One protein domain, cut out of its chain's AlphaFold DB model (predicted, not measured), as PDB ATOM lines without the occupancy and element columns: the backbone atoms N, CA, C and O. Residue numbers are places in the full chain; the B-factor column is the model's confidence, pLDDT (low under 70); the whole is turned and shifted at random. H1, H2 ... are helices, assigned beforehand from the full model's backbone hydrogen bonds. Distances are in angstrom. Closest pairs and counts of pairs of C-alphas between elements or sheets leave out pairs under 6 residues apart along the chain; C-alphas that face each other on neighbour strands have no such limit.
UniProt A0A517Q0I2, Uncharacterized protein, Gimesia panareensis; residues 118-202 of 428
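AT A GLANCE: This is residues 118 to 202 of the 428 residues of an uncharacterized protein of Gimesia panareensis (UniProt A0A517Q0I2). Three helices, H1, H2 and H3, cross steeply, each packed on the other two, and a long tail, residues 171 to 202, loops away from them, with residues 189 to 194 sticking out. The 85 printed residues hold these helices in chain order and no named strand; the class is all helix, with under half, 39 residues, in named elements. The whole is only just compact, close to loose, radius of gyration of the C-alphas 14.1 A, spanning 40 by 32 by 20 A.

HOW THE PARTS SIT: H1, residues 121 to 132, touches H2, residues 141 to 151, opposite ways at a steep tilt of 69 degrees, only just short of about perpendicular; the closest C-alphas, of Ala 124 and Val 148, are 5.8 A apart. H3, residues 155 to 170, touches H1 with residues 155 to 162 alone, the same way at 36 degrees, only just steep; the closest C-alphas, of Val 128 and Cys 162, are 6.9 A apart. H3 touches H2 with residues 157 to 162 alone, opposite ways at a steep tilt of 50 degrees; the closest C-alphas, of Ser 151 and Leu 158, are 5.0 A apart. In H1, H2 and H3 every O i to N i+4 pair is within hydrogen-bond range.

IN THESE COORDINATES: H1 begins at C-alpha 121 (-34.068, -6.872, 25.220) and measures 16.8 A, H2 15.4 A. H3, 22.1 A, ends at C-alpha 170 (-58.742, -11.499, 33.163).

THE WHOLE: The C-alphas farthest apart, of Val 118 and Asp 192, are 42.1 A apart. The printed part has no cut; the H1 to H2 link is short, the H2 to H3 link tight. Residues 174 to 202 have pLDDT under 70.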
ATOM      1  N   VAL A 118     -35.740  -6.485  15.121       93.06
ATOM      2  CA  VAL A 118     -36.308  -6.901  16.412       93.06
ATOM      3  C   VAL A 118     -35.890  -5.903  17.491       93.06
ATOM      4  O   VAL A 118     -34.872  -5.232  17.348       93.06
ATOM      5  N   LEU A 119     -36.674  -5.801  18.560       93.88
ATOM      6  CA  LEU A 119     -36.344  -4.909  19.672       93.88
ATOM      7  C   LEU A 119     -35.076  -5.394  20.377       93.88
ATOM      8  O   LEU A 119     -34.825  -6.601  20.443       93.88
ATOM      9  N   GLU A 120     -34.325  -4.478  20.975       95.50
ATOM     10  CA  GLU A 120     -33.336  -4.874  21.975       95.50
ATOM     11  C   GLU A 120     -34.050  -5.408  23.235       95.50
ATOM     12  O   GLU A 120     -35.189  -5.010  23.512       95.50
ATOM     13  N   PRO A 121     -33.426  -6.293  24.037       96.94
ATOM     14  CA  PRO A 121     -34.068  -6.872  25.220       96.94
ATOM     15  C   PRO A 121     -34.651  -5.830  26.187       96.94
ATOM     16  O   PRO A 121     -35.778  -5.989  26.656       96.94
ATOM     17  N   ASP A 122     -33.930  -4.731  26.420       96.94
ATOM     18  CA  ASP A 122     -34.374  -3.645  27.302       96.94
ATOM     19  C   ASP A 122     -35.565  -2.866  26.710       96.94
ATOM     20  O   ASP A 122     -36.491  -2.477  27.426       96.94
ATOM     21  N   GLU A 123     -35.589  -2.676  25.386       97.06
ATOM     22  CA  GLU A 123     -36.707  -2.040  24.677       97.06
ATOM     23  C   GLU A 123     -37.949  -2.934  24.702       97.06
ATOM     24  O   GLU A 123     -39.058  -2.464  24.962       97.06
ATOM     25  N   ALA A 124     -37.770  -4.239  24.489       97.06
ATOM     26  CA  ALA A 124     -38.828  -5.232  24.608       97.06
ATOM     27  C   ALA A 124     -39.395  -5.269  26.036       97.06
ATOM     28  O   ALA A 124     -40.617  -5.241  26.210       97.06
ATOM     29  N   ALA A 125     -38.538  -5.251  27.060       97.19
ATOM     30  CA  ALA A 125     -38.953  -5.196  28.460       97.19
ATOM     31  C   ALA A 125     -39.764  -3.927  28.764       97.19
ATOM     32  O   ALA A 125     -40.784  -3.981  29.462       97.19
ATOM     33  N   LEU A 126     -39.361  -2.789  28.190       96.75
ATOM     34  CA  LEU A 126     -40.090  -1.530  28.298       96.75
ATOM     35  C   LEU A 126     -41.459  -1.598  27.604       96.75
ATOM     36  O   LEU A 126     -42.444  -1.113  28.160       96.75
ATOM     37  N   VAL A 127     -41.550  -2.218  26.422       96.19
ATOM     38  CA  VAL A 127     -42.820  -2.426  25.706       96.19
ATOM     39  C   VAL A 127     -43.784  -3.274  26.536       96.19
ATOM     40  O   VAL A 127     -44.945  -2.885  26.688       96.19
ATOM     41  N   VAL A 128     -43.311  -4.375  27.129       96.81
ATOM     42  CA  VAL A 128     -44.116  -5.206  28.043       96.81
ATOM     43  C   VAL A 128     -44.579  -4.377  29.238       96.81
ATOM     44  O   VAL A 128     -45.777  -4.258  29.488       96.81
ATOM     45  N   SER A 129     -43.643  -3.745  29.946       95.56
ATOM     46  CA  SER A 129     -43.934  -2.987  31.168       95.56
ATOM     47  C   SER A 129     -44.937  -1.856  30.914       95.56
ATOM     48  O   SER A 129     -45.911  -1.693  31.652       95.56
ATOM     49  N   ASN A 130     -44.769  -1.114  29.815       95.31
ATOM     50  CA  ASN A 130     -45.693  -0.053  29.418       95.31
ATOM     51  C   ASN A 130     -47.066  -0.597  29.012       95.31
ATOM     52  O   ASN A 130     -48.077   0.023  29.355       95.31
ATOM     53  N   GLY A 131     -47.120  -1.743  28.327       93.88
ATOM     54  CA  GLY A 131     -48.369  -2.403  27.948       93.88
ATOM     55  C   GLY A 131     -49.243  -2.747  29.156       93.88
ATOM     56  O   GLY A 131     -50.459  -2.558  29.111       93.88
ATOM     57  N   PHE A 132     -48.619  -3.157  30.263       94.50
ATOM     58  CA  PHE A 132     -49.316  -3.513  31.500       94.50
ATOM     59  C   PHE A 132     -49.509  -2.346  32.481       94.50
ATOM     60  O   PHE A 132     -50.412  -2.414  33.311       94.50
ATOM     61  N   SER A 133     -48.770  -1.239  32.342       93.50
ATOM     62  CA  SER A 133     -48.838  -0.065  33.239       93.50
ATOM     63  C   SER A 133     -50.230   0.570  33.403       93.50
ATOM     64  O   SER A 133     -50.490   1.271  34.379       93.50
ATOM     65  N   ARG A 134     -51.135   0.352  32.439       92.62
ATOM     66  CA  ARG A 134     -52.522   0.856  32.457       92.62
ATOM     67  C   ARG A 134     -53.545  -0.199  32.874       92.62
ATOM     68  O   ARG A 134     -54.747   0.049  32.799       92.62
ATOM     69  N   THR A 135     -53.081  -1.375  33.269       92.81
ATOM     70  CA  THR A 135     -53.902  -2.504  33.697       92.81
ATOM     71  C   THR A 135     -53.738  -2.701  35.206       92.81
ATOM     72  O   THR A 135     -52.745  -2.248  35.771       92.81
ATOM     73  N   PRO A 136     -54.675  -3.377  35.891       91.06
ATOM     74  CA  PRO A 136     -54.487  -3.751  37.293       91.06
ATOM     75  C   PRO A 136     -53.495  -4.917  37.478       91.06
ATOM     76  O   PRO A 136     -53.337  -5.400  38.596       91.06
ATOM     77  N   ILE A 137     -52.891  -5.424  36.398       91.19
ATOM     78  CA  ILE A 137     -51.975  -6.561  36.419       91.19
ATOM     79  C   ILE A 137     -50.553  -6.020  36.583       91.19
ATOM     80  O   ILE A 137     -50.041  -5.328  35.704       91.19
ATOM     81  N   GLU A 138     -49.911  -6.372  37.692       92.62
ATOM     82  CA  GLU A 138     -48.494  -6.097  37.928       92.62
ATOM     83  C   GLU A 138     -47.668  -7.321  37.520       92.62
ATOM     84  O   GLU A 138     -47.889  -8.428  38.015       92.62
ATOM     85  N   LEU A 139     -46.724  -7.131  36.595       90.62
ATOM     86  CA  LEU A 139     -45.788  -8.176  36.186       90.62
ATOM     87  C   LEU A 139     -44.498  -8.070  37.001       90.62
ATOM     88  O   LEU A 139     -43.925  -6.988  37.121       90.62
ATOM     89  N   SER A 140     -44.017  -9.199  37.521       93.31
ATOM     90  CA  SER A 140     -42.677  -9.282  38.108       93.31
ATOM     91  C   SER A 140     -41.604  -9.137  37.024       93.31
ATOM     92  O   SER A 140     -41.839  -9.494  35.866       93.31
ATOM     93  N   SER A 141     -40.407  -8.668  37.395       92.19
ATOM     94  CA  SER A 141     -39.264  -8.556  36.470       92.19
ATOM     95  C   SER A 141     -38.981  -9.877  35.750       92.19
ATOM     96  O   SER A 141     -38.854  -9.899  34.534       92.19
ATOM     97  N   ASN A 142     -39.029 -10.996  36.477       91.12
ATOM     98  CA  ASN A 142     -38.787 -12.328  35.918       91.12
ATOM     99  C   ASN A 142     -39.840 -12.717  34.864       91.12
ATOM    100  O   ASN A 142     -39.526 -13.403  33.892       91.12
ATOM    101  N   THR A 143     -41.091 -12.269  35.029       89.94
ATOM    102  CA  THR A 143     -42.152 -12.498  34.035       89.94
ATOM    103  C   THR A 143     -41.911 -11.659  32.782       89.94
ATOM    104  O   THR A 143     -42.078 -12.159  31.670       89.94
ATOM    105  N   VAL A 144     -41.486 -10.402  32.947       95.12
ATOM    106  CA  VAL A 144     -41.111  -9.529  31.826       95.12
ATOM    107  C   VAL A 144     -39.954 -10.146  31.039       95.12
ATOM    108  O   VAL A 144     -40.085 -10.337  29.831       95.12
ATOM    109  N   ASP A 145     -38.883 -10.560  31.716       92.56
ATOM    110  CA  ASP A 145     -37.708 -11.178  31.090       92.56
ATOM    111  C   ASP A 145     -38.063 -12.471  30.340       92.56
ATOM    112  O   ASP A 145     -37.569 -12.722  29.235       92.56
ATOM    113  N   ALA A 146     -38.971 -13.282  30.897       90.50
ATOM    114  CA  ALA A 146     -39.468 -14.488  30.241       90.50
ATOM    115  C   ALA A 146     -40.246 -14.166  28.955       90.50
ATOM    116  O   ALA A 146     -40.024 -14.812  27.930       90.50
ATOM    117  N   LEU A 147     -41.126 -13.159  28.973       92.06
ATOM    118  CA  LEU A 147     -41.879 -12.725  27.790       92.06
ATOM    119  C   LEU A 147     -40.949 -12.182  26.698       92.06
ATOM    120  O   LEU A 147     -41.092 -12.545  25.526       92.06
ATOM    121  N   VAL A 148     -39.965 -11.368  27.086       95.06
ATOM    122  CA  VAL A 148     -38.930 -10.843  26.186       95.06
ATOM    123  C   VAL A 148     -38.157 -11.994  25.541       95.06
ATOM    124  O   VAL A 148     -38.109 -12.092  24.313       95.06
ATOM    125  N   THR A 149     -37.661 -12.931  26.353       92.25
ATOM    126  CA  THR A 149     -36.887 -14.094  25.891       92.25
ATOM    127  C   THR A 149     -37.702 -14.997  24.961       92.25
ATOM    128  O   THR A 149     -37.236 -15.351  23.876       92.25
ATOM    129  N   LEU A 150     -38.936 -15.350  25.343       89.88
ATOM    130  CA  LEU A 150     -39.816 -16.222  24.556       89.88
ATOM    131  C   LEU A 150     -40.217 -15.597  23.219       89.88
ATOM    132  O   LEU A 150     -40.358 -16.308  22.225       89.88
ATOM    133  N   SER A 151     -40.383 -14.275  23.178       94.38
ATOM    134  CA  SER A 151     -40.717 -13.568  21.941       94.38
ATOM    135  C   SER A 151     -39.546 -13.451  20.961       94.38
ATOM    136  O   SER A 151     -39.759 -13.059  19.812       94.38
ATOM    137  N   GLY A 152     -38.312 -13.733  21.401       92.19
ATOM    138  CA  GLY A 152     -37.106 -13.384  20.647       92.19
ATOM    139  C   GLY A 152     -37.023 -11.883  20.343       92.19
ATOM    140  O   GLY A 152     -36.514 -11.506  19.290       92.19
ATOM    141  N   CYS A 153     -37.600 -11.057  21.220       95.12
ATOM    142  CA  CYS A 153     -37.779  -9.611  21.077       95.12
ATOM    143  C   CYS A 153     -38.548  -9.157  19.815       95.12
ATOM    144  O   CYS A 153     -38.500  -7.987  19.436       95.12
ATOM    145  N   ALA A 154     -39.288 -10.054  19.150       92.25
ATOM    146  CA  ALA A 154     -40.098  -9.700  17.986       92.25
ATOM    147  C   ALA A 154     -41.414  -9.022  18.429       92.25
ATOM    148  O   ALA A 154     -42.233  -9.688  19.073       92.25
ATOM    149  N   PRO A 155     -41.692  -7.755  18.046       92.56
ATOM    150  CA  PRO A 155     -42.850  -6.999  18.540       92.56
ATOM    151  C   PRO A 155     -44.194  -7.718  18.398       92.56
ATOM    152  O   PRO A 155     -44.989  -7.736  19.335       92.56
ATOM    153  N   ALA A 156     -44.443  -8.354  17.250       87.75
ATOM    154  CA  ALA A 156     -45.705  -9.047  16.990       87.75
ATOM    155  C   ALA A 156     -45.900 -10.275  17.899       87.75
ATOM    156  O   ALA A 156     -47.001 -10.512  18.396       87.75
ATOM    157  N   ILE A 157     -44.830 -11.041  18.148       91.62
ATOM    158  CA  ILE A 157     -44.869 -12.200  19.052       91.62
ATOM    159  C   ILE A 157     -45.009 -11.715  20.494       91.62
ATOM    160  O   ILE A 157     -45.818 -12.244  21.250       91.62
ATOM    161  N   LEU A 158     -44.265 -10.671  20.861       93.69
ATOM    162  CA  LEU A 158     -44.307 -10.072  22.188       93.69
ATOM    163  C   LEU A 158     -45.708  -9.546  22.527       93.69
ATOM    164  O   LEU A 158     -46.241  -9.865  23.588       93.69
ATOM    165  N   GLN A 159     -46.339  -8.811  21.606       93.81
ATOM    166  CA  GLN A 159     -47.718  -8.336  21.749       93.81
ATOM    167  C   GLN A 159     -48.695  -9.502  21.929       93.81
ATOM    168  O   GLN A 159     -49.578  -9.436  22.785       93.81
ATOM    169  N   TYR A 160     -48.528 -10.575  21.151       90.88
ATOM    170  CA  TYR A 160     -49.365 -11.766  21.262       90.88
ATOM    171  C   TYR A 160     -49.232 -12.438  22.637       90.88
ATOM    172  O   TYR A 160     -50.243 -12.718  23.279       90.88
ATOM    173  N   LEU A 161     -48.003 -12.638  23.123       92.88
ATOM    174  CA  LEU A 161     -47.754 -13.213  24.447       92.88
ATOM    175  C   LEU A 161     -48.321 -12.327  25.566       92.88
ATOM    176  O   LEU A 161     -48.941 -12.840  26.494       92.88
ATOM    177  N   CYS A 162     -48.176 -11.004  25.458       93.88
ATOM    178  CA  CYS A 162     -48.763 -10.061  26.414       93.88
ATOM    179  C   CYS A 162     -50.294 -10.148  26.435       93.88
ATOM    180  O   CYS A 162     -50.890 -10.199  27.509       93.88
ATOM    181  N   GLN A 163     -50.937 -10.201  25.264       93.50
ATOM    182  CA  GLN A 163     -52.389 -10.356  25.174       93.50
ATOM    183  C   GLN A 163     -52.848 -11.684  25.785       93.50
ATOM    184  O   GLN A 163     -53.847 -11.715  26.498       93.50
ATOM    185  N   TRP A 164     -52.104 -12.766  25.546       91.19
ATOM    186  CA  TRP A 164     -52.392 -14.072  26.129       91.19
ATOM    187  C   TRP A 164     -52.326 -14.045  27.665       91.19
ATOM    188  O   TRP A 164     -53.270 -14.485  28.320       91.19
ATOM    189  N   VAL A 165     -51.273 -13.447  28.240       90.38
ATOM    190  CA  VAL A 165     -51.159 -13.250  29.697       90.38
ATOM    191  C   VAL A 165     -52.328 -12.418  30.228       90.38
ATOM    192  O   VAL A 165     -52.949 -12.794  31.221       90.38
ATOM    193  N   TYR A 166     -52.660 -11.312  29.557       92.00
ATOM    194  CA  TYR A 166     -53.778 -10.457  29.949       92.00
ATOM    195  C   TYR A 166     -55.106 -11.229  29.974       92.00
ATOM    196  O   TYR A 166     -55.839 -11.159  30.961       92.00
ATOM    197  N   ASP A 167     -55.404 -11.987  28.918       89.25
ATOM    198  CA  ASP A 167     -56.655 -12.735  28.783       89.25
ATOM    199  C   ASP A 167     -56.780 -13.837  29.844       89.25
ATOM    200  O   ASP A 167     -57.854 -14.014  30.426       89.25
ATOM    201  N   ASP A 168     -55.698 -14.560  30.141       89.94
ATOM    202  CA  ASP A 168     -55.723 -15.638  31.133       89.94
ATOM    203  C   ASP A 168     -55.837 -15.112  32.574       89.94
ATOM    204  O   ASP A 168     -56.542 -15.720  33.393       89.94
ATOM    205  N   VAL A 169     -55.241 -13.954  32.884       84.44
ATOM    206  CA  VAL A 169     -55.467 -13.262  34.167       84.44
ATOM    207  C   VAL A 169     -56.899 -12.727  34.247       84.44
ATOM    208  O   VAL A 169     -57.591 -12.970  35.236       84.44
ATOM    209  N   ALA A 170     -57.390 -12.061  33.199       83.12
ATOM    210  CA  ALA A 170     -58.742 -11.499  33.163       83.12
ATOM    211  C   ALA A 170     -59.837 -12.575  33.275       83.12
ATOM    212  O   ALA A 170     -60.882 -12.343  33.883       83.12
ATOM    213  N   CYS A 171     -59.591 -13.771  32.733       84.50
ATOM    214  CA  CYS A 171     -60.491 -14.917  32.861       84.50
ATOM    215  C   CYS A 171     -60.380 -15.638  34.217       84.50
ATOM    216  O   CYS A 171     -61.062 -16.645  34.415       84.50
ATOM    217  N   GLY A 172     -59.515 -15.183  35.130       85.12
ATOM    218  CA  GLY A 172     -59.269 -15.843  36.411       85.12
ATOM    219  C   GLY A 172     -58.692 -17.250  36.262       85.12
ATOM    220  O   GLY A 172     -58.897 -18.086  37.135       85.12
ATOM    221  N   LYS A 173     -58.009 -17.547  35.150       79.19
ATOM    222  CA  LYS A 173     -57.288 -18.818  34.977       79.19
ATOM    223  C   LYS A 173     -55.920 -18.766  35.649       79.19
ATOM    224  O   LYS A 173     -55.461 -19.771  36.179       79.19
ATOM    225  N   LEU A 174     -55.312 -17.581  35.682       69.19
ATOM    226  CA  LEU A 174     -54.122 -17.274  36.470       69.19
ATOM    227  C   LEU A 174     -54.569 -16.627  37.787       69.19
ATOM    228  O   LEU A 174     -54.719 -15.413  37.878       69.19
ATOM    229  N   THR A 175     -54.872 -17.449  38.796       52.03
ATOM    230  CA  THR A 175     -55.337 -16.967  40.115       52.03
ATOM    231  C   THR A 175     -54.213 -16.718  41.114       52.03
ATOM    232  O   THR A 175     -54.460 -16.116  42.157       52.03
ATOM    233  N   GLN A 176     -52.988 -17.158  40.817       54.84
ATOM    234  CA  GLN A 176     -51.823 -16.913  41.659       54.84
ATOM    235  C   GLN A 176     -50.813 -16.034  40.916       54.84
ATOM    236  O   GLN A 176     -50.606 -16.248  39.718       54.84
ATOM    237  N   PRO A 177     -50.200 -15.045  41.597       46.72
ATOM    238  CA  PRO A 177     -49.076 -14.312  41.032       46.72
ATOM    239  C   PRO A 177     -47.980 -15.310  40.643       46.72
ATOM    240  O   PRO A 177     -47.729 -16.269  41.374       46.72
ATOM    241  N   LEU A 178     -47.354 -15.097  39.482       48.62
ATOM    242  CA  LEU A 178     -46.130 -15.795  39.085       48.62
ATOM    243  C   LEU A 178     -45.020 -15.382  40.059       48.62
ATOM    244  O   LEU A 178     -44.278 -14.430  39.818       48.62
ATOM    245  N   ASP A 179     -44.972 -16.058  41.201       39.38
ATOM    246  CA  ASP A 179     -43.931 -15.896  42.201       39.38
ATOM    247  C   ASP A 179     -42.720 -16.714  41.742       39.38
ATOM    248  O   ASP A 179     -42.709 -17.945  41.800       39.38
ATOM    249  N   VAL A 180     -41.738 -16.026  41.157       45.66
ATOM    250  CA  VAL A 180     -40.532 -16.639  40.571       45.66
ATOM    251  C   VAL A 180     -39.322 -16.468  41.510       45.66
ATOM    252  O   VAL A 180     -38.186 -16.666  41.094       45.66
ATOM    253  N   ASP A 181     -39.535 -16.126  42.787       33.59
ATOM    254  CA  ASP A 181     -38.455 -15.834  43.750       33.59
ATOM    255  C   ASP A 181     -37.773 -17.077  44.362       33.59
ATOM    256  O   ASP A 181     -36.900 -16.971  45.226       33.59
ATOM    257  N   THR A 182     -38.068 -18.278  43.857       32.75
ATOM    258  CA  THR A 182     -37.265 -19.484  44.117       32.75
ATOM    259  C   THR A 182     -36.654 -20.013  42.817       32.75
ATOM    260  O   THR A 182     -37.416 -20.337  41.907       32.75
ATOM    261  N   PRO A 183     -35.318 -20.212  42.717       32.06
ATOM    262  CA  PRO A 183     -34.650 -20.746  41.516       32.06
ATOM    263  C   PRO A 183     -35.019 -22.189  41.127       32.06
ATOM    264  O   PRO A 183     -34.311 -22.831  40.358       32.06
ATOM    265  N   SER A 184     -36.103 -22.750  41.655       29.33
ATOM    266  CA  SER A 184     -36.543 -24.097  41.328       29.33
ATOM    267  C   SER A 184     -38.011 -24.284  41.697       29.33
ATOM    268  O   SER A 184     -38.345 -24.255  42.878       29.33
ATOM    269  N   MET A 185     -38.810 -24.601  40.673       28.41
ATOM    270  CA  MET A 185     -40.185 -25.131  40.682       28.41
ATOM    271  C   MET A 185     -41.331 -24.122  40.513       28.41
ATOM    272  O   MET A 185     -41.763 -23.462  41.447       28.41
ATOM    273  N   LEU A 186     -41.902 -24.129  39.305       27.53
ATOM    274  CA  LEU A 186     -43.280 -23.726  39.028       27.53
ATOM    275  C   LEU A 186     -44.164 -24.969  39.248       27.53
ATOM    276  O   LEU A 186     -44.100 -25.917  38.464       27.53
ATOM    277  N   GLU A 187     -44.950 -25.004  40.325       30.41
ATOM    278  CA  GLU A 187     -45.986 -26.030  40.514       30.41
ATOM    279  C   GLU A 187     -47.288 -25.571  39.850       30.41
ATOM    280  O   GLU A 187     -47.909 -24.590  40.251       30.41
ATOM    281  N   LEU A 188     -47.722 -26.307  38.825       27.64
ATOM    282  CA  LEU A 188     -49.001 -26.084  38.159       27.64
ATOM    283  C   LEU A 188     -50.058 -26.964  38.839       27.64
ATOM    284  O   LEU A 188     -50.159 -28.164  38.577       27.64
ATOM    285  N   ILE A 189     -50.816 -26.370  39.762       28.55
ATOM    286  CA  ILE A 189     -51.924 -27.037  40.453       28.55
ATOM    287  C   ILE A 189     -53.179 -26.910  39.588       28.55
ATOM    288  O   ILE A 189     -53.707 -25.818  39.388       28.55
ATOM    289  N   VAL A 190     -53.682 -28.039  39.090       29.88
ATOM    290  CA  VAL A 190     -55.006 -28.118  38.459       29.88
ATOM    291  C   VAL A 190     -56.053 -28.368  39.550       29.88
ATOM    292  O   VAL A 190     -55.781 -29.082  40.521       29.88
ATOM    293  N   ASN A 191     -57.242 -27.770  39.394       30.52
ATOM    294  CA  ASN A 191     -58.409 -27.997  40.257       30.52
ATOM    295  C   ASN A 191     -58.550 -29.491  40.611       30.52
ATOM    296  O   ASN A 191     -58.538 -30.331  39.715       30.52
ATOM    297  N   ASP A 192     -58.674 -29.767  41.915       30.78
ATOM    298  CA  ASP A 192     -58.697 -31.073  42.615       30.78
ATOM    299  C   ASP A 192     -57.380 -31.533  43.278       30.78
ATOM    300  O   ASP A 192     -57.325 -32.617  43.865       30.78
ATOM    301  N   GLY A 193     -56.331 -30.704  43.292       31.42
ATOM    302  CA  GLY A 193     -55.195 -30.880  44.214       31.42
ATOM    303  C   GLY A 193     -54.274 -32.067  43.904       31.42
ATOM    304  O   GLY A 193     -53.595 -32.570  44.800       31.42
ATOM    305  N   ARG A 194     -54.234 -32.531  42.648       30.67
ATOM    306  CA  ARG A 194     -53.286 -33.562  42.196       30.67
ATOM    307  C   ARG A 194     -52.142 -32.948  41.392       30.67
ATOM    308  O   ARG A 194     -52.369 -32.262  40.403       30.67
ATOM    309  N   VAL A 195     -50.916 -33.256  41.814       34.94
ATOM    310  CA  VAL A 195     -49.662 -32.889  41.140       34.94
ATOM    311  C   VAL A 195     -49.431 -33.852  39.973       34.94
ATOM    312  O   VAL A 195     -49.390 -35.063  40.195       34.94
ATOM    313  N   LEU A 196     -49.311 -33.332  38.745       34.34
ATOM    314  CA  LEU A 196     -49.168 -34.160  37.539       34.34
ATOM    315  C   LEU A 196     -47.716 -34.532  37.208       34.34
ATOM    316  O   LEU A 196     -47.507 -35.656  36.777       34.34
ATOM    317  N   GLU A 197     -46.721 -33.671  37.453       34.72
ATOM    318  CA  GLU A 197     -45.294 -34.023  37.333       34.72
ATOM    319  C   GLU A 197     -44.386 -32.902  37.875       34.72
ATOM    320  O   GLU A 197     -44.807 -31.750  37.971       34.72
ATOM    321  N   ARG A 198     -43.148 -33.248  38.261       29.20
ATOM    322  CA  ARG A 198     -42.135 -32.334  38.822       29.20
ATOM    323  C   ARG A 198     -40.976 -32.164  37.843       29.20
ATOM    324  O   ARG A 198     -40.435 -33.167  37.386       29.20
ATOM    325  N   PHE A 199     -40.530 -30.930  37.620       31.23
ATOM    326  CA  PHE A 199     -39.340 -30.633  36.816       31.23
ATOM    327  C   PHE A 199     -38.317 -29.821  37.621       31.23
ATOM    328  O   PHE A 199     -38.685 -28.943  38.401       31.23
ATOM    329  N   SER A 200     -37.028 -30.118  37.435       25.12
ATOM    330  CA  SER A 200     -35.898 -29.410  38.051       25.12
ATOM    331  C   SER A 200     -35.115 -28.630  36.994       25.12
ATOM    332  O   SER A 200     -34.654 -29.236  36.029       25.12
ATOM    333  N   TYR A 201     -34.932 -27.323  37.199       27.78
ATOM    334  CA  TYR A 201     -34.133 -26.447  36.335       27.78
ATOM    335  C   TYR A 201     -32.697 -26.323  36.867       27.78
ATOM    336  O   TYR A 201     -32.492 -25.933  38.014       27.78
ATOM    337  N   LEU A 202     -31.711 -26.629  36.024       22.11
ATOM    338  CA  LEU A 202     -30.347 -26.113  36.123       22.11
ATOM    339  C   LEU A 202     -29.806 -25.995  34.689       22.11
ATOM    340  O   LEU A 202     -29.818 -26.994  33.974       22.11
TER     341      LEU A 202